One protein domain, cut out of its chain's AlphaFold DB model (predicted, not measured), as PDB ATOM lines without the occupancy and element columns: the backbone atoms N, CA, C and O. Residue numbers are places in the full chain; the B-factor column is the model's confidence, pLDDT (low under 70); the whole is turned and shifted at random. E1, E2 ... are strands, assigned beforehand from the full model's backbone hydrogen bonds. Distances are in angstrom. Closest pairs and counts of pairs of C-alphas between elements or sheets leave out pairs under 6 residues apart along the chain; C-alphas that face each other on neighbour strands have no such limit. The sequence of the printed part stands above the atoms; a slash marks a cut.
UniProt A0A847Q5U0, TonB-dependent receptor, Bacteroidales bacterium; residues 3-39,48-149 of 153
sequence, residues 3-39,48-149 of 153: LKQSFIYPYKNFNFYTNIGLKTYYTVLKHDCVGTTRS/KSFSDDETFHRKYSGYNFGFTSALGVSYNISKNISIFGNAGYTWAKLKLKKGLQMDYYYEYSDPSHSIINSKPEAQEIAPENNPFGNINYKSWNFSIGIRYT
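This is residues 3 to 39 and 48 to 149 of the 153 residues of the protein "TonB-dependent receptor" of Bacteroidales bacterium (UniProt A0A847Q5U0). What shape do these atoms draw? A long, twisted sheet makes a rod: E2 and E3 run side by side along most of it, with E1 along E2 at one end and E4, then E6, on the other side of E3. Toward the opposite end the sheet narrows to E2 and E3, and residues 109 to 114 stick out. What is it made of? The printed part has 139 residues with six named strands, E1 to E6 in order, and no named helix: all strand, in one branched antiparallel sheet. How spread is it? It is extended, with a radius of gyration of the C-alphas of 25.8 A and spans of 87 by 29 by 21 A.

Where are the strands? E1 is residues 3 to 11, from C-alpha 3 at (-48.538, 13.258, 31.814); E2 is 14 to 39, 71.0 A long; E3 is 50 to 76, 71.7 A. E4 is 81 to 102, 54.2 A; E5 is 123 to 125; E6 is 134 to 148, 40.8 A, ending at (-31.155, 26.615, 43.670). Which bend? E2 bends by 50 degrees at residue 18, E3 by 62 at 71, E4 by 70 at 97 and E6 by 64 at 145.

What lies beside E2? Hairpin partner E1 is on one side, N 5 to O 20 being 2.8 A, and E3 on the other, N 25 to O 64 being 2.9 A. What lies beside E4? E3 is on one side, N 67 to O 91 being 2.7 A; on the other are E5, N 101 to O 123 being 2.8 A, and E6, N 88 to O 141 being 2.8 A. E3, E4 and E5 form a meander, each strand the antiparallel neighbour of the one before. Which stay apart? E1 and E6 are apart, for instance.

How far does it reach? The C-alphas of Lys 12 and Ser 112, the two farthest apart, are 87.5 A from each other. Is it unbroken? Residues 40 to 47 are not printed, and C-alphas 39 and 48 are 8.9 A apart; E4 to E5 is a long link. Where is confidence low? The pLDDT is under 70 at residues 33 to 39, 48 to 57, 102 to 122, 129 and 131 to 133.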
ATOM      1  N   LEU A   3     -48.171  13.626  30.449       83.31
ATOM      2  CA  LEU A   3     -48.538  13.258  31.814       83.31
ATOM      3  C   LEU A   3     -47.281  12.737  32.506       83.31
ATOM      4  O   LEU A   3     -46.620  11.849  31.971       83.31
ATOM      5  N   LYS A   4     -46.924  13.292  33.661       86.88
ATOM      6  CA  LYS A   4     -45.745  12.870  34.422       86.88
ATOM      7  C   LYS A   4     -46.129  12.688  35.882       86.88
ATOM      8  O   LYS A   4     -46.640  13.619  36.492       86.88
ATOM      9  N   GLN A   5     -45.830  11.516  36.427       89.44
ATOM     10  CA  GLN A   5     -45.897  11.235  37.852       89.44
ATOM     11  C   GLN A   5     -44.478  11.193  38.414       89.44
ATOM     12  O   GLN A   5     -43.587  10.545  37.857       89.44
ATOM     13  N   SER A   6     -44.276  11.887  39.528       88.81
ATOM     14  CA  SER A   6     -43.015  11.903  40.258       88.81
ATOM     15  C   SER A   6     -43.242  11.333  41.651       88.81
ATOM     16  O   SER A   6     -44.203  11.703  42.322       88.81
ATOM     17  N   PHE A   7     -42.348  10.454  42.086       91.31
ATOM     18  CA  PHE A   7     -42.292   9.960  43.455       91.31
ATOM     19  C   PHE A   7     -40.962  10.393  44.045       91.31
ATOM     20  O   PHE A   7     -39.922  10.236  43.402       91.31
ATOM     21  N   ILE A   8     -41.004  10.968  45.241       92.62
ATOM     22  CA  ILE A   8     -39.829  11.476  45.940       92.62
ATOM     23  C   ILE A   8     -39.806  10.817  47.312       92.62
ATOM     24  O   ILE A   8     -40.775  10.908  48.060       92.62
ATOM     25  N   TYR A   9     -38.696  10.161  47.625       93.62
ATOM     26  CA  TYR A   9     -38.426   9.564  48.919       93.62
ATOM     27  C   TYR A   9     -37.273  10.322  49.594       93.62
ATOM     28  O   TYR A   9     -36.111  10.156  49.198       93.62
ATOM     29  N   PRO A  10     -37.573  11.200  50.567       92.12
ATOM     30  CA  PRO A  10     -36.553  11.896  51.337       92.12
ATOM     31  C   PRO A  10     -35.910  10.951  52.364       92.12
ATOM     32  O   PRO A  10     -36.595  10.229  53.083       92.12
ATOM     33  N   TYR A  11     -34.583  10.981  52.468       91.69
ATOM     34  CA  TYR A  11     -33.801  10.265  53.472       91.69
ATOM     35  C   TYR A  11     -32.596  11.103  53.915       91.69
ATOM     36  O   TYR A  11     -31.595  11.219  53.204       91.69
ATOM     37  N   LYS A  12     -32.667  11.677  55.123       92.19
ATOM     38  CA  LYS A  12     -31.680  12.649  55.633       92.19
ATOM     39  C   LYS A  12     -31.499  13.804  54.631       92.19
ATOM     40  O   LYS A  12     -32.476  14.412  54.209       92.19
ATOM     41  N   ASN A  13     -30.262  14.084  54.223       92.50
ATOM     42  CA  ASN A  13     -29.945  15.093  53.213       92.50
ATOM     43  C   ASN A  13     -30.116  14.580  51.774       92.50
ATOM     44  O   ASN A  13     -29.933  15.356  50.841       92.50
ATOM     45  N   PHE A  14     -30.449  13.304  51.566       93.81
ATOM     46  CA  PHE A  14     -30.687  12.739  50.241       93.81
ATOM     47  C   PHE A  14     -32.178  12.745  49.901       93.81
ATOM     48  O   PHE A  14     -33.016  12.470  50.750       93.81
ATOM     49  N   ASN A  15     -32.515  12.993  48.640       92.75
ATOM     50  CA  ASN A  15     -33.834  12.709  48.086       92.75
ATOM     51  C   ASN A  15     -33.663  11.765  46.903       92.75
ATOM     52  O   ASN A  15     -33.016  12.117  45.913       92.75
ATOM     53  N   PHE A  16     -34.263  10.588  46.990       94.56
ATOM     54  CA  PHE A  16     -34.371   9.668  45.867       94.56
ATOM     55  C   PHE A  16     -35.644   9.993  45.109       94.56
ATOM     56  O   PHE A  16     -36.679  10.248  45.721       94.56
ATOM     57  N   TYR A  17     -35.590  10.006  43.785       93.00
ATOM     58  CA  TYR A  17     -36.773  10.270  42.989       93.00
ATOM     59  C   TYR A  17     -36.887   9.323  41.810       93.00
ATOM     60  O   TYR A  17     -35.906   9.000  41.141       93.00
ATOM     61  N   THR A  18     -38.123   8.922  41.533       93.56
ATOM     62  CA  THR A  18     -38.491   8.250  40.295       93.56
ATOM     63  C   THR A  18     -39.521   9.081  39.550       93.56
ATOM     64  O   THR A  18     -40.420   9.685  40.135       93.56
ATOM     65  N   ASN A  19     -39.344   9.174  38.242       91.31
ATOM     66  CA  ASN A  19     -40.208   9.901  37.335       91.31
ATOM     67  C   ASN A  19     -40.699   8.929  36.279       91.31
ATOM     68  O   ASN A  19     -39.888   8.319  35.590       91.31
ATOM     69  N   ILE A  20     -42.007   8.844  36.103       92.56
ATOM     70  CA  ILE A  20     -42.621   8.065  35.036       92.56
ATOM     71  C   ILE A  20     -43.529   9.004  34.258       92.56
ATOM     72  O   ILE A  20     -44.201   9.855  34.840       92.56
ATOM     73  N   GLY A  21     -43.527   8.904  32.937       91.00
ATOM     74  CA  GLY A  21     -44.315   9.796  32.109       91.00
ATOM     75  C   GLY A  21     -44.755   9.180  30.799       91.00
ATOM     76  O   GLY A  21     -44.075   8.337  30.223       91.00
ATOM     77  N   LEU A  22     -45.902   9.658  30.334       90.56
ATOM     78  CA  LEU A  22     -46.465   9.387  29.025       90.56
ATOM     79  C   LEU A  22     -46.479  10.686  28.233       90.56
ATOM     80  O   LEU A  22     -46.953  11.723  28.700       90.56
ATOM     81  N   LYS A  23     -45.952  10.630  27.020       84.75
ATOM     82  CA  LYS A  23     -45.817  11.766  26.122       84.75
ATOM     83  C   LYS A  23     -46.561  11.470  24.833       84.75
ATOM     84  O   LYS A  23     -46.294  10.473  24.177       84.75
ATOM     85  N   THR A  24     -47.480  12.353  24.466       81.81
ATOM     86  CA  THR A  24     -48.151  12.326  23.165       81.81
ATOM     87  C   THR A  24     -47.873  13.629  22.434       81.81
ATOM     88  O   THR A  24     -48.208  14.708  22.932       81.81
ATOM     89  N   TYR A  25     -47.281  13.533  21.249       80.25
ATOM     90  CA  TYR A  25     -47.000  14.673  20.380       80.25
ATOM     91  C   TYR A  25     -47.660  14.471  19.024       80.25
ATOM     92  O   TYR A  25     -47.753  13.350  18.536       80.25
ATOM     93  N   TYR A  26     -48.096  15.561  18.408       80.94
ATOM     94  CA  TYR A  26     -48.368  15.582  16.980       80.94
ATOM     95  C   TYR A  26     -47.093  16.050  16.277       80.94
ATOM     96  O   TYR A  26     -46.521  17.070  16.661       80.94
ATOM     97  N   THR A  27     -46.615  15.284  15.304       79.00
ATOM     98  CA  THR A  27     -45.361  15.546  14.595       79.00
ATOM     99  C   THR A  27     -45.658  15.746  13.121       79.00
ATOM    100  O   THR A  27     -46.396  14.968  12.516       79.00
ATOM    101  N   VAL A  28     -45.055  16.785  12.549       80.12
ATOM    102  CA  VAL A  28     -45.077  17.067  11.116       80.12
ATOM    103  C   VAL A  28     -43.637  17.050  10.624       80.12
ATOM    104  O   VAL A  28     -42.806  17.791  11.142       80.12
ATOM    105  N   LEU A  29     -43.354  16.202   9.641       76.81
ATOM    106  CA  LEU A  29     -42.081  16.149   8.935       76.81
ATOM    107  C   LEU A  29     -42.279  16.760   7.551       76.81
ATOM    108  O   LEU A  29     -43.239  16.430   6.857       76.81
ATOM    109  N   LYS A  30     -41.383  17.660   7.164       78.94
ATOM    110  CA  LYS A  30     -41.300  18.195   5.805       78.94
ATOM    111  C   LYS A  30     -40.013  17.676   5.189       78.94
ATOM    112  O   LYS A  30     -38.987  17.667   5.864       78.94
ATOM    113  N   HIS A  31     -40.103  17.208   3.959       72.31
ATOM    114  CA  HIS A  31     -38.985  16.658   3.222       72.31
ATOM    115  C   HIS A  31     -39.021  17.221   1.807       72.31
ATOM    116  O   HIS A  31     -39.988  16.987   1.078       72.31
ATOM    117  N   ASP A  32     -37.968  17.945   1.453       72.81
ATOM    118  CA  ASP A  32     -37.797  18.530   0.132       72.81
ATOM    119  C   ASP A  32     -36.917  17.570  -0.673       72.81
ATOM    120  O   ASP A  32     -35.789  17.269  -0.281       72.81
ATOM    121  N   CYS A  33     -37.464  17.017  -1.751       65.75
ATOM    122  CA  CYS A  33     -36.727  16.163  -2.676       65.75
ATOM    123  C   CYS A  33     -36.415  16.963  -3.935       65.75
ATOM    124  O   CYS A  33     -37.299  17.631  -4.460       65.75
ATOM    125  N   VAL A  34     -35.214  16.802  -4.482       63.19
ATOM    126  CA  VAL A  34     -34.951  17.149  -5.882       63.19
ATOM    127  C   VAL A  34     -35.116  15.870  -6.688       63.19
ATOM    128  O   VAL A  34     -34.525  14.843  -6.343       63.19
ATOM    129  N   GLY A  35     -35.960  15.899  -7.710       57.97
ATOM    130  CA  GLY A  35     -36.114  14.784  -8.632       57.97
ATOM    131  C   GLY A  35     -36.168  15.288 -10.065       57.97
ATOM    132  O   GLY A  35     -36.583  16.411 -10.323       57.97
ATOM    133  N   THR A  36     -35.751  14.443 -10.996       53.47
ATOM    134  CA  THR A  36     -35.820  14.755 -12.421       53.47
ATOM    135  C   THR A  36     -37.085  14.122 -12.986       53.47
ATOM    136  O   THR A  36     -37.196  12.893 -13.043       53.47
ATOM    137  N   THR A  37     -38.048  14.933 -13.405       50.16
ATOM    138  CA  THR A  37     -39.188  14.472 -14.203       50.16
ATOM    139  C   THR A  37     -38.767  14.411 -15.666       50.16
ATOM    140  O   THR A  37     -38.100  15.294 -16.199       50.16
ATOM    141  N   ARG A  38     -39.096  13.298 -16.327       48.44
ATOM    142  CA  ARG A  38     -38.894  13.127 -17.767       48.44
ATOM    143  C   ARG A  38     -40.259  13.008 -18.409       48.44
ATOM    144  O   ARG A  38     -40.894  11.960 -18.313       48.44
ATOM    145  N   SER A  39     -40.694  14.074 -19.059       46.75
ATOM    146  CA  SER A  39     -41.911  14.054 -19.860       46.75
ATOM    147  C   SER A  39     -41.576  13.532 -21.255       46.75
ATOM    148  O   SER A  39     -40.705  14.068 -21.941       46.75
ATOM    149  N   LYS A  48     -39.411  16.890 -28.076       42.00
ATOM    150  CA  LYS A  48     -38.296  17.386 -27.267       42.00
ATOM    151  C   LYS A  48     -38.414  16.749 -25.892       42.00
ATOM    152  O   LYS A  48     -39.439  16.899 -25.232       42.00
ATOM    153  N   SER A  49     -37.379  16.028 -25.469       40.22
ATOM    154  CA  SER A  49     -37.241  15.649 -24.067       40.22
ATOM    155  C   SER A  49     -36.827  16.893 -23.293       40.22
ATOM    156  O   SER A  49     -35.733  17.418 -23.515       40.22
ATOM    157  N   PHE A  50     -37.688  17.361 -22.404       50.09
ATOM    158  CA  PHE A  50     -37.311  18.357 -21.413       50.09
ATOM    159  C   PHE A  50     -36.990  17.612 -20.121       50.09
ATOM    160  O   PHE A  50     -37.757  16.755 -19.680       50.09
ATOM    161  N   SER A  51     -35.805  17.874 -19.580       43.53
ATOM    162  CA  SER A  51     -35.405  17.427 -18.253       43.53
ATOM    163  C   SER A  51     -35.171  18.677 -17.431       43.53
ATOM    164  O   SER A  51     -34.143  19.331 -17.612       43.53
ATOM    165  N   ASP A  52     -36.121  18.996 -16.567       54.31
ATOM    166  CA  ASP A  52     -35.943  20.026 -15.559       54.31
ATOM    167  C   ASP A  52     -35.828  19.350 -14.192       54.31
ATOM    168  O   ASP A  52     -36.469  18.330 -13.912       54.31
ATOM    169  N   ASP A  53     -34.946  19.891 -13.358       53.34
ATOM    170  CA  ASP A  53     -34.855  19.491 -11.963       53.34
ATOM    171  C   ASP A  53     -36.020  20.141 -11.211       53.34
ATOM    172  O   ASP A  53     -36.046  21.353 -10.985       53.34
ATOM    173  N   GLU A  54     -37.001  19.333 -10.820       58.75
ATOM    174  CA  GLU A  54     -38.155  19.790 -10.056       58.75
ATOM    175  C   GLU A  54     -37.934  19.540  -8.559       58.75
ATOM    176  O   GLU A  54     -37.401  18.512  -8.123       58.75
ATOM    177  N   THR A  55     -38.344  20.513  -7.742       58.16
ATOM    178  CA  THR A  55     -38.346  20.365  -6.283       58.16
ATOM    179  C   THR A  55     -39.719  19.881  -5.833       58.16
ATOM    180  O   THR A  55     -40.712  20.597  -5.938       58.16
ATOM    181  N   PHE A  56     -39.767  18.666  -5.297       66.62
ATOM    182  CA  PHE A  56     -40.968  18.059  -4.738       66.62
ATOM    183  C   PHE A  56     -41.014  18.297  -3.234       66.62
ATOM    184  O   PHE A  56     -40.065  17.967  -2.515       66.62
ATOM    185  N   HIS A  57     -42.143  18.792  -2.728       68.81
ATOM    186  CA  HIS A  57     -42.335  18.966  -1.291       68.81
ATOM    187  C   HIS A  57     -43.257  17.880  -0.748       68.81
ATOM    188  O   HIS A  57     -44.455  17.839  -1.038       68.81
ATOM    189  N   ARG A  58     -42.713  17.009   0.107       73.88
ATOM    190  CA  ARG A  58     -43.492  15.982   0.805       73.88
ATOM    191  C   ARG A  58     -43.670  16.359   2.266       73.88
ATOM    192  O   ARG A  58     -42.713  16.647   2.987       73.88
ATOM    193  N   LYS A  59     -44.913  16.335   2.736       76.44
ATOM    194  CA  LYS A  59     -45.285  16.633   4.119       76.44
ATOM    195  C   LYS A  59     -45.932  15.413   4.748       76.44
ATOM    196  O   LYS A  59     -47.021  15.010   4.363       76.44
ATOM    197  N   TYR A  60     -45.310  14.877   5.786       78.81
ATOM    198  CA  TYR A  60     -45.833  13.750   6.547       78.81
ATOM    199  C   TYR A  60     -46.301  14.222   7.913       78.81
ATOM    200  O   TYR A  60     -45.688  15.082   8.542       78.81
ATOM    201  N   SER A  61     -47.399  13.658   8.396       80.50
ATOM    202  CA  SER A  61     -47.968  14.009   9.688       80.50
ATOM    203  C   SER A  61     -48.461  12.788  10.443       80.50
ATOM    204  O   SER A  61     -48.915  11.790   9.869       80.50
ATOM    205  N   GLY A  62     -48.350  12.852  11.762       79.88
ATOM    206  CA  GLY A  62     -48.744  11.747  12.610       79.88
ATOM    207  C   GLY A  62     -48.652  12.048  14.086       79.88
ATOM    208  O   GLY A  62     -48.330  13.154  14.513       79.88
ATOM    209  N   TYR A  63     -48.935  11.013  14.865       78.12
ATOM    210  CA  TYR A  63     -48.867  11.075  16.313       78.12
ATOM    211  C   TYR A  63     -47.682  10.251  16.793       78.12
ATOM    212  O   TYR A  63     -47.427   9.142  16.319       78.12
ATOM    213  N   ASN A  64     -46.967  10.810  17.754       79.94
ATOM    214  CA  ASN A  64     -45.925  10.141  18.493       79.94
ATOM    215  C   ASN A  64     -46.447   9.838  19.889       79.94
ATOM    216  O   ASN A  64     -46.874  10.754  20.595       79.94
ATOM    217  N   PHE A  65     -46.401   8.569  20.274       85.06
ATOM    218  CA  PHE A  65     -46.674   8.142  21.635       85.06
ATOM    219  C   PHE A  65     -45.383   7.623  22.250       85.06
ATOM    220  O   PHE A  65     -44.678   6.817  21.644       85.06
ATOM    221  N   GLY A  66     -45.070   8.078  23.455       88.94
ATOM    222  CA  GLY A  66     -43.857   7.687  24.144       88.94
ATOM    223  C   GLY A  66     -44.038   7.549  25.640       88.94
ATOM    224  O   GLY A  66     -44.891   8.179  26.259       88.94
ATOM    225  N   PHE A  67     -43.185   6.718  26.207       92.19
ATOM    226  CA  PHE A  67     -43.025   6.475  27.619       92.19
ATOM    227  C   PHE A  67     -41.635   6.944  28.050       92.19
ATOM    228  O   PHE A  67     -40.642   6.746  27.347       92.19
ATOM    229  N   THR A  68     -41.558   7.564  29.216       92.38
ATOM    230  CA  THR A  68     -40.297   7.968  29.833       92.38
ATOM    231  C   THR A  68     -40.249   7.467  31.258       92.38
ATOM    232  O   THR A  68     -41.191   7.715  32.008       92.38
ATOM    233  N   SER A  69     -39.146   6.848  31.654       93.75
ATOM    234  CA  SER A  69     -38.835   6.564  33.052       93.75
ATOM    235  C   SER A  69     -37.497   7.195  33.412       93.75
ATOM    236  O   SER A  69     -36.591   7.255  32.588       93.75
ATOM    237  N   ALA A  70     -37.353   7.706  34.627       94.50
ATOM    238  CA  ALA A  70     -36.077   8.197  35.125       94.50
ATOM    239  C   ALA A  70     -35.960   7.968  36.625       94.50
ATOM    240  O   ALA A  70     -36.930   8.136  37.358       94.50
ATOM    241  N   LEU A  71     -34.756   7.637  37.066       95.94
ATOM    242  CA  LEU A  71     -34.373   7.499  38.462       95.94
ATOM    243  C   LEU A  71     -33.268   8.499  38.761       95.94
ATOM    244  O   LEU A  71     -32.405   8.764  37.923       95.94
ATOM    245  N   GLY A  72     -33.282   9.063  39.957       95.25
ATOM    246  CA  GLY A  72     -32.238   9.978  40.364       95.25
ATOM    247  C   GLY A  72     -32.137  10.142  41.862       95.25
ATOM    248  O   GLY A  72     -32.982   9.694  42.638       95.25
ATOM    249  N   VAL A  73     -31.062  10.810  42.244       95.62
ATOM    250  CA  VAL A  73     -30.752  11.172  43.616       95.62
ATOM    251  C   VAL A  73     -30.381  12.646  43.648       95.62
ATOM    252  O   VAL A  73     -29.782  13.174  42.709       95.62
ATOM    253  N   SER A  74     -30.757  13.335  44.713       95.75
ATOM    254  CA  SER A  74     -30.245  14.668  45.009       95.75
ATOM    255  C   SER A  74     -29.751  14.748  46.440       95.75
ATOM    256  O   SER A  74     -30.387  14.191  47.326       95.75
ATOM    257  N   TYR A  75     -28.668  15.477  46.665       95.06
ATOM    258  CA  TYR A  75     -28.126  15.791  47.976       95.06
ATOM    259  C   TYR A  75     -28.346  17.274  48.286       95.06
ATOM    260  O   TYR A  75     -27.904  18.142  47.530       95.06
ATOM    261  N   ASN A  76     -29.028  17.568  49.388       93.69
ATOM    262  CA  ASN A  76     -29.282  18.925  49.858       93.69
ATOM    263  C   ASN A  76     -28.058  19.419  50.634       93.69
ATOM    264  O   ASN A  76     -27.788  18.956  51.740       93.69
ATOM    265  N   ILE A  77     -27.318  20.362  50.049       93.38
ATOM    266  CA  ILE A  77     -26.176  21.017  50.702       93.38
ATOM    267  C   ILE A  77     -26.685  22.015  51.744       93.38
ATOM    268  O   ILE A  77     -26.127  22.143  52.829       93.38
ATOM    269  N   SER A  78     -27.755  22.729  51.408       90.06
ATOM    270  CA  SER A  78     -28.417  23.685  52.286       90.06
ATOM    271  C   SER A  78     -29.921  23.666  52.026       90.06
ATOM    272  O   SER A  78     -30.391  22.990  51.109       90.06
ATOM    273  N   LYS A  79     -30.691  24.448  52.794       85.38
ATOM    274  CA  LYS A  79     -32.145  24.583  52.584       85.38
ATOM    275  C   LYS A  79     -32.509  25.001  51.152       85.38
ATOM    276  O   LYS A  79     -33.593  24.668  50.686       85.38
ATOM    277  N   ASN A  80     -31.600  25.690  50.455       90.31
ATOM    278  CA  ASN A  80     -31.874  26.292  49.152       90.31
ATOM    279  C   ASN A  80     -30.986  25.736  48.031       90.31
ATOM    280  O   ASN A  80     -31.248  26.048  46.875       90.31
ATOM    281  N   ILE A  81     -29.953  24.939  48.334       92.88
ATOM    282  CA  ILE A  81     -28.998  24.408  47.348       92.88
ATOM    283  C   ILE A  81     -28.974  22.884  47.423       92.88
ATOM    284  O   ILE A  81     -28.753  22.307  48.488       92.88
ATOM    285  N   SER A  82     -29.117  22.232  46.272       93.19
ATOM    286  CA  SER A  82     -28.938  20.784  46.138       93.19
ATOM    287  C   SER A  82     -28.127  20.430  44.895       93.19
ATOM    288  O   SER A  82     -28.213  21.118  43.881       93.19
ATOM    289  N   ILE A  83     -27.348  19.353  44.964       95.31
ATOM    290  CA  ILE A  83     -26.746  18.699  43.791       95.31
ATOM    291  C   ILE A  83     -27.638  17.523  43.426       95.31
ATOM    292  O   ILE A  83     -28.113  16.821  44.313       95.31
ATOM    293  N   PHE A  84     -27.872  17.281  42.143       95.00
ATOM    294  CA  PHE A  84     -28.659  16.145  41.686       95.00
ATOM    295  C   PHE A  84     -27.987  15.417  40.529       95.00
ATOM    296  O   PHE A  84     -27.299  16.021  39.714       95.00
ATOM    297  N   GLY A  85     -28.258  14.118  40.449       96.00
ATOM    298  CA  GLY A  85     -27.977  13.272  39.299       96.00
ATOM    299  C   GLY A  85     -29.211  12.443  38.951       96.00
ATOM    300  O   GLY A  85     -29.932  12.001  39.847       96.00
ATOM    301  N   ASN A  86     -29.480  12.235  37.665       94.94
ATOM    302  CA  ASN A  86     -30.459  11.261  37.195       94.94
ATOM    303  C   ASN A  86     -29.999  10.533  35.938       94.94
ATOM    304  O   ASN A  86     -29.219  11.048  35.137       94.94
ATOM    305  N   ALA A  87     -30.551   9.338  35.787       95.25
ATOM    306  CA  ALA A  87     -30.509   8.540  34.583       95.25
ATOM    307  C   ALA A  87     -31.943   8.157  34.220       95.25
ATOM    308  O   ALA A  87     -32.755   7.808  35.078       95.25
ATOM    309  N   GLY A  88     -32.270   8.215  32.940       95.00
ATOM    310  CA  GLY A  88     -33.592   7.870  32.460       95.00
ATOM    311  C   GLY A  88     -33.576   7.294  31.067       95.00
ATOM    312  O   GLY A  88     -32.630   7.458  30.305       95.00
ATOM    313  N   TYR A  89     -34.667   6.631  30.734       93.62
ATOM    314  CA  TYR A  89     -34.895   6.014  29.452       93.62
ATOM    315  C   TYR A  89     -36.169   6.575  28.833       93.62
ATOM    316  O   TYR A  89     -37.213   6.683  29.477       93.62
ATOM    317  N   THR A  90     -36.075   6.941  27.562       91.94
ATOM    318  CA  THR A  90     -37.207   7.357  26.744       91.94
ATOM    319  C   THR A  90     -37.408   6.329  25.650       91.94
ATOM    320  O   THR A  90     -36.492   6.060  24.876       91.94
ATOM    321  N   TRP A  91     -38.625   5.810  25.550       91.94
ATOM    322  CA  TRP A  91     -39.081   5.025  24.416       91.94
ATOM    323  C   TRP A  91     -40.251   5.742  23.760       91.94
ATOM    324  O   TRP A  91     -41.224   6.074  24.423       91.94
ATOM    325  N   ALA A  92     -40.171   5.997  22.463       88.31
ATOM    326  CA  ALA A  92     -41.233   6.637  21.709       88.31
ATOM    327  C   ALA A  92     -41.415   5.950  20.357       88.31
ATOM    328  O   ALA A  92     -40.467   5.426  19.772       88.31
ATOM    329  N   LYS A  93     -42.650   5.940  19.868       83.88
ATOM    330  CA  LYS A  93     -43.014   5.396  18.567       83.88
ATOM    331  C   LYS A  93     -43.778   6.461  17.801       83.88
ATOM    332  O   LYS A  93     -44.928   6.772  18.117       83.88
ATOM    333  N   LEU A  94     -43.131   6.995  16.774       80.75
ATOM    334  CA  LEU A  94     -43.755   7.897  15.824       80.75
ATOM    335  C   LEU A  94     -44.450   7.064  14.748       80.75
ATOM    336  O   LEU A  94     -43.796   6.308  14.030       80.75
ATOM    337  N   LYS A  95     -45.772   7.217  14.644       79.94
ATOM    338  CA  LYS A  95     -46.575   6.633  13.570       79.94
ATOM    339  C   LYS A  95     -47.098   7.757  12.688       79.94
ATOM    340  O   LYS A  95     -47.992   8.506  13.099       79.94
ATOM    341  N   LEU A  96     -46.548   7.869  11.484       77.88
ATOM    342  CA  LEU A  96     -47.060   8.795  10.481       77.88
ATOM    343  C   LEU A  96     -48.302   8.181   9.839       77.88
ATOM    344  O   LEU A  96     -48.301   7.016   9.450       77.88
ATOM    345  N   LYS A  97     -49.396   8.944   9.834       72.31
ATOM    346  CA  LYS A  97     -50.711   8.481   9.368       72.31
ATOM    347  C   LYS A  97     -51.084   9.054   8.009       72.31
ATOM    348  O   LYS A  97     -51.841   8.411   7.300       72.31
ATOM    349  N   LYS A  98     -50.602  10.257   7.692       72.00
ATOM    350  CA  LYS A  98     -50.938  10.966   6.456       72.00
ATOM    351  C   LYS A  98     -49.679  11.554   5.843       72.00
ATOM    352  O   LYS A  98     -48.945  12.262   6.538       72.00
ATOM    353  N   GLY A  99     -49.451  11.266   4.570       73.06
ATOM    354  CA  GLY A  99     -48.479  11.954   3.730       73.06
ATOM    355  C   GLY A  99     -49.224  12.796   2.701       73.06
ATOM    356  O   GLY A  99     -50.223  12.348   2.158       73.06
ATOM    357  N   LEU A 100     -48.761  14.012   2.457       75.12
ATOM    358  CA  LEU A 100     -49.225  14.869   1.376       75.12
ATOM    359  C   LEU A 100     -48.031  15.189   0.486       75.12
ATOM    360  O   LEU A 100     -46.954  15.517   0.992       75.12
ATOM    361  N   GLN A 101     -48.236  15.102  -0.817       73.00
ATOM    362  CA  GLN A 101     -47.281  15.494  -1.835       73.00
ATOM    363  C   GLN A 101     -47.813  16.743  -2.538       73.00
ATOM    364  O   GLN A 101     -48.979  16.808  -2.924       73.00
ATOM    365  N   MET A 102     -46.966  17.764  -2.614       69.94
ATOM    366  CA  MET A 102     -47.203  18.963  -3.404       69.94
ATOM    367  C   MET A 102     -46.150  18.975  -4.499       69.94
ATOM    368  O   MET A 102     -44.970  19.217  -4.227       69.94
ATOM    369  N   ASP A 103     -46.605  18.677  -5.703       65.06
ATOM    370  CA  ASP A 103     -45.794  18.773  -6.906       65.06
ATOM    371  C   ASP A 103     -45.981  20.172  -7.488       65.06
ATOM    372  O   ASP A 103     -46.964  20.843  -7.193       65.06
ATOM    373  N   TYR A 104     -45.039  20.667  -8.269       56.03
ATOM    374  CA  TYR A 104     -45.272  21.847  -9.089       56.03
ATOM    375  C   TYR A 104     -45.150  21.364 -10.520       56.03
ATOM    376  O   TYR A 104     -44.072  20.937 -10.909       56.03
ATOM    377  N   TYR A 105     -46.252  21.378 -11.264       52.44
ATOM    378  CA  TYR A 105     -46.241  21.034 -12.679       52.44
ATOM    379  C   TYR A 105     -46.364  22.310 -13.500       52.44
ATOM    380  O   TYR A 105     -47.213  23.157 -13.217       52.44
ATOM    381  N   TYR A 106     -45.540  22.424 -14.536       49.88
ATOM    382  CA  TYR A 106     -45.752  23.399 -15.596       49.88
ATOM    383  C   TYR A 106     -46.613  22.750 -16.675       49.88
ATOM    384  O   TYR A 106     -46.166  21.863 -17.403       49.88
ATOM    385  N   GLU A 107     -47.871  23.170 -16.770       44.88
ATOM    386  CA  GLU A 107     -48.742  22.747 -17.861       44.88
ATOM    387  C   GLU A 107     -48.451  23.631 -19.084       44.88
ATOM    388  O   GLU A 107     -48.685  24.841 -19.074       44.88
ATOM    389  N   TYR A 108     -47.877  23.040 -20.135       47.84
ATOM    390  CA  TYR A 108     -47.641  23.732 -21.401       47.84
ATOM    391  C   TYR A 108     -48.910  23.687 -22.255       47.84
ATOM    392  O   TYR A 108     -49.145  22.728 -22.988       47.84
ATOM    393  N   SER A 109     -49.726  24.736 -22.176       45.84
ATOM    394  CA  SER A 109     -50.870  24.931 -23.068       45.84
ATOM    395  C   SER A 109     -50.496  25.861 -24.229       45.84
ATOM    396  O   SER A 109     -50.560  27.073 -24.064       45.84
ATOM    397  N   ASP A 110     -50.155  25.280 -25.386       46.59
ATOM    398  CA  ASP A 110     -50.022  25.923 -26.713       46.59
ATOM    399  C   ASP A 110     -48.974  27.076 -26.835       46.59
ATOM    400  O   ASP A 110     -48.811  27.883 -25.923       46.59
ATOM    401  N   PRO A 111     -48.241  27.250 -27.958       50.72
ATOM    402  CA  PRO A 111     -47.177  28.266 -28.077       50.72
ATOM    403  C   PRO A 111     -47.651  29.728 -27.994       50.72
ATOM    404  O   PRO A 111     -46.835  30.644 -28.077       50.72
ATOM    405  N   SER A 112     -48.961  29.954 -27.896       49.19
ATOM    406  CA  SER A 112     -49.605  31.262 -27.969       49.19
ATOM    407  C   SER A 112     -50.125  31.785 -26.623       49.19
ATOM    408  O   SER A 112     -50.523  32.948 -26.556       49.19
ATOM    409  N   HIS A 113     -50.121  30.978 -25.554       43.06
ATOM    410  CA  HIS A 113     -50.742  31.347 -24.278       43.06
ATOM    411  C   HIS A 113     -49.797  31.191 -23.079       43.06
ATOM    412  O   HIS A 113     -48.954  30.303 -23.000       43.06
ATOM    413  N   SER A 114     -49.928  32.137 -22.149       43.88
ATOM    414  CA  SER A 114     -49.168  32.265 -20.905       43.88
ATOM    415  C   SER A 114     -49.124  30.972 -20.090       43.88
ATOM    416  O   SER A 114     -50.161  30.341 -19.905       43.88
ATOM    417  N   ILE A 115     -47.955  30.661 -19.520       48.00
ATOM    418  CA  ILE A 115     -47.751  29.575 -18.550       48.00
ATOM    419  C   ILE A 115     -48.734  29.774 -17.389       48.00
ATOM    420  O   ILE A 115     -48.577  30.693 -16.579       48.00
ATOM    421  N   ILE A 116     -49.768  28.938 -17.314       47.62
ATOM    422  CA  ILE A 116     -50.677  28.928 -16.173       47.62
ATOM    423  C   ILE A 116     -50.006  28.082 -15.095       47.62
ATOM    424  O   ILE A 116     -50.005  26.858 -15.149       47.62
ATOM    425  N   ASN A 117     -49.424  28.752 -14.099       49.47
ATOM    426  CA  ASN A 117     -48.972  28.111 -12.868       49.47
ATOM    427  C   ASN A 117     -50.202  27.681 -12.058       49.47
ATOM    428  O   ASN A 117     -50.641  28.398 -11.151       49.47
ATOM    429  N   SER A 118     -50.790  26.532 -12.375       52.91
ATOM    430  CA  SER A 118     -51.719  25.901 -11.450       52.91
ATOM    431  C   SER A 118     -50.880  25.330 -10.303       52.91
ATOM    432  O   SER A 118     -49.980  24.523 -10.503       52.91
ATOM    433  N   LYS A 119     -51.096  25.812  -9.073       54.78
ATOM    434  CA  LYS A 119     -50.590  25.105  -7.888       54.78
ATOM    435  C   LYS A 119     -51.421  23.827  -7.812       54.78
ATOM    436  O   LYS A 119     -52.607  23.962  -7.502       54.78
ATOM    437  N   PRO A 120     -50.891  22.636  -8.134       57.94
ATOM    438  CA  PRO A 120     -51.722  21.450  -8.073       57.94
ATOM    439  C   PRO A 120     -52.160  21.240  -6.624       57.94
ATOM    440  O   PRO A 120     -51.455  21.581  -5.663       57.94
ATOM    441  N   GLU A 121     -53.377  20.736  -6.467       62.84
ATOM    442  CA  GLU A 121     -53.902  20.400  -5.153       62.84
ATOM    443  C   GLU A 121     -53.021  19.323  -4.513       62.84
ATOM    444  O   GLU A 121     -52.513  18.424  -5.186       62.84
ATOM    445  N   ALA A 122     -52.811  19.426  -3.201       66.31
ATOM    446  CA  ALA A 122     -51.993  18.463  -2.480       66.31
ATOM    447  C   ALA A 122     -52.584  17.055  -2.629       66.31
ATOM    448  O   ALA A 122     -53.711  16.808  -2.199       66.31
ATOM    449  N   GLN A 123     -51.808  16.129  -3.187       74.88
ATOM    450  CA  GLN A 123     -52.228  14.742  -3.351       74.88
ATOM    451  C   GLN A 123     -51.865  13.933  -2.105       74.88
ATOM    452  O   GLN A 123     -50.787  14.097  -1.525       74.88
ATOM    453  N   GLU A 124     -52.768  13.061  -1.659       75.81
ATOM    454  CA  GLU A 124     -52.486  12.161  -0.541       75.81
ATOM    455  C   GLU A 124     -51.540  11.043  -0.995       75.81
ATOM    456  O   GLU A 124     -51.793  10.340  -1.972       75.81
ATOM    457  N   ILE A 125     -50.428  10.879  -0.280       73.81
ATOM    458  CA  ILE A 125     -49.478   9.795  -0.523       73.81
ATOM    459  C   ILE A 125     -50.106   8.512   0.020       73.81
ATOM    460  O   ILE A 125     -50.411   8.430   1.215       73.81
ATOM    461  N   ALA A 126     -50.255   7.506  -0.845       73.25
ATOM    462  CA  ALA A 126     -50.750   6.190  -0.454       73.25
ATOM    463  C   ALA A 126     -49.941   5.620   0.733       73.25
ATOM    464  O   ALA A 126     -48.719   5.808   0.784       73.25
ATOM    465  N   PRO A 127     -50.573   4.913   1.689       70.25
ATOM    466  CA  PRO A 127     -49.890   4.397   2.873       70.25
ATOM    467  C   PRO A 127     -48.660   3.532   2.565       70.25
ATOM    468  O   PRO A 127     -47.671   3.627   3.293       70.25
ATOM    469  N   GLU A 128     -48.690   2.731   1.492       73.69
ATOM    470  CA  GLU A 128     -47.551   1.923   1.029       73.69
ATOM    471  C   GLU A 128     -46.350   2.749   0.542       73.69
ATOM    472  O   GLU A 128     -45.212   2.300   0.654       73.69
ATOM    473  N   ASN A 129     -46.584   3.975   0.070       69.62
ATOM    474  CA  ASN A 129     -45.563   4.873  -0.471       69.62
ATOM    475  C   ASN A 129     -44.996   5.833   0.583       69.62
ATOM    476  O   ASN A 129     -44.181   6.695   0.257       69.62
ATOM    477  N   ASN A 130     -45.416   5.715   1.847       70.38
ATOM    478  CA  ASN A 130     -44.836   6.478   2.942       70.38
ATOM    479  C   ASN A 130     -43.524   5.809   3.413       70.38
ATOM    480  O   ASN A 130     -43.581   4.815   4.141       70.38
ATOM    481  N   PRO A 131     -42.336   6.366   3.087       68.62
ATOM    482  CA  PRO A 131     -41.056   5.767   3.483       68.62
ATOM    483  C   PRO A 131     -40.834   5.850   5.001       68.62
ATOM    484  O   PRO A 131     -40.026   5.124   5.579       68.62
ATOM    485  N   PHE A 132     -41.577   6.729   5.668       66.94
ATOM    486  CA  PHE A 132     -41.532   6.961   7.095       66.94
ATOM    487  C   PHE A 132     -42.719   6.246   7.755       66.94
ATOM    488  O   PHE A 132     -43.672   6.873   8.215       66.94
ATOM    489  N   GLY A 133     -42.688   4.913   7.775       68.25
ATOM    490  CA  GLY A 133     -43.726   4.094   8.407       68.25
ATOM    491  C   GLY A 133     -43.801   4.298   9.930       68.25
ATOM    492  O   GLY A 133     -44.473   5.199  10.438       68.25
ATOM    493  N   ASN A 134     -43.115   3.438  10.690       73.50
ATOM    494  CA  ASN A 134     -42.981   3.576  12.144       73.50
ATOM    495  C   ASN A 134     -41.532   3.910  12.503       73.50
ATOM    496  O   ASN A 134     -40.653   3.064  12.343       73.50
ATOM    497  N   ILE A 135     -41.293   5.098  13.058       80.00
ATOM    498  CA  ILE A 135     -39.972   5.472  13.569       80.00
ATOM    499  C   ILE A 135     -39.950   5.197  15.071       80.00
ATOM    500  O   ILE A 135     -40.628   5.862  15.860       80.00
ATOM    501  N   ASN A 136     -39.187   4.180  15.470       83.94
ATOM    502  CA  ASN A 136     -38.954   3.870  16.875       83.94
ATOM    503  C   ASN A 136     -37.783   4.713  17.387       83.94
ATOM    504  O   ASN A 136     -36.675   4.619  16.870       83.94
ATOM    505  N   TYR A 137     -38.019   5.495  18.434       84.56
ATOM    506  CA  TYR A 137     -37.003   6.278  19.122       84.56
ATOM    507  C   TYR A 137     -36.759   5.694  20.513       84.56
ATOM    508  O   TYR A 137     -37.690   5.475  21.288       84.56
ATOM    509  N   LYS A 138     -35.496   5.424  20.826       90.94
ATOM    510  CA  LYS A 138     -35.046   4.890  22.112       90.94
ATOM    511  C   LYS A 138     -33.814   5.675  22.530       90.94
ATOM    512  O   LYS A 138     -32.875   5.769  21.750       90.94
ATOM    513  N   SER A 139     -33.822   6.252  23.727       91.88
ATOM    514  CA  SER A 139     -32.722   7.102  24.186       91.88
ATOM    515  C   SER A 139     -32.524   7.017  25.694       91.88
ATOM    516  O   SER A 139     -33.487   7.093  26.461       91.88
ATOM    517  N   TRP A 140     -31.264   6.898  26.104       94.62
ATOM    518  CA  TRP A 140     -30.835   7.088  27.484       94.62
ATOM    519  C   TRP A 140     -30.495   8.558  27.716       94.62
ATOM    520  O   TRP A 140     -29.823   9.188  26.905       94.62
ATOM    521  N   ASN A 141     -30.968   9.106  28.828       91.25
ATOM    522  CA  ASN A 141     -30.799  10.502  29.200       91.25
ATOM    523  C   ASN A 141     -30.127  10.546  30.565       91.25
ATOM    524  O   ASN A 141     -30.631   9.952  31.517       91.25
ATOM    525  N   PHE A 142     -29.017  11.264  30.657       94.44
ATOM    526  CA  PHE A 142     -28.277  11.448  31.897       94.44
ATOM    527  C   PHE A 142     -28.193  12.939  32.187       94.44
ATOM    528  O   PHE A 142     -27.973  13.742  31.282       94.44
ATOM    529  N   SER A 143     -28.390  13.323  33.440       93.06
ATOM    530  CA  SER A 143     -28.294  14.717  33.859       93.06
ATOM    531  C   SER A 143     -27.646  14.789  35.226       93.06
ATOM    532  O   SER A 143     -28.026  14.060  36.137       93.06
ATOM    533  N   ILE A 144     -26.684  15.692  35.364       96.00
ATOM    534  CA  ILE A 144     -26.091  16.093  36.634       96.00
ATOM    535  C   ILE A 144     -26.167  17.613  36.720       96.00
ATOM    536  O   ILE A 144     -26.024  18.301  35.709       96.00
ATOM    537  N   GLY A 145     -26.428  18.152  37.904       95.19
ATOM    538  CA  GLY A 145     -26.513  19.594  38.056       95.19
ATOM    539  C   GLY A 145     -26.686  20.059  39.489       95.19
ATOM    540  O   GLY A 145     -26.809  19.270  40.425       95.19
ATOM    541  N   ILE A 146     -26.712  21.379  39.635       95.31
ATOM    542  CA  ILE A 146     -26.969  22.085  40.888       95.31
ATOM    543  C   ILE A 146     -28.331  22.764  40.758       95.31
ATOM    544  O   ILE A 146     -28.652  23.341  39.720       95.31
ATOM    545  N   ARG A 147     -29.153  22.692  41.803       92.75
ATOM    546  CA  ARG A 147     -30.461  23.341  41.875       92.75
ATOM    547  C   ARG A 147     -30.478  24.335  43.024       92.75
ATOM    548  O   ARG A 147     -30.243  23.952  44.171       92.75
ATOM    549  N   TYR A 148     -30.833  25.575  42.701       92.81
ATOM    550  CA  TYR A 148     -31.155  26.615  43.670       92.81
ATOM    551  C   TYR A 148     -32.674  26.800  43.748       92.81
ATOM    552  O   TYR A 148     -33.324  26.977  42.718       92.81
ATOM    553  N   THR A 149     -33.244  26.742  44.950       87.62
ATOM    554  CA  THR A 149     -34.681  26.953  45.177       87.62
ATOM    555  C   THR A 149     -34.892  28.297  45.860       87.62
ATOM    556  O   THR A 149     -34.420  28.510  46.977       87.62
TER     557      THR A 149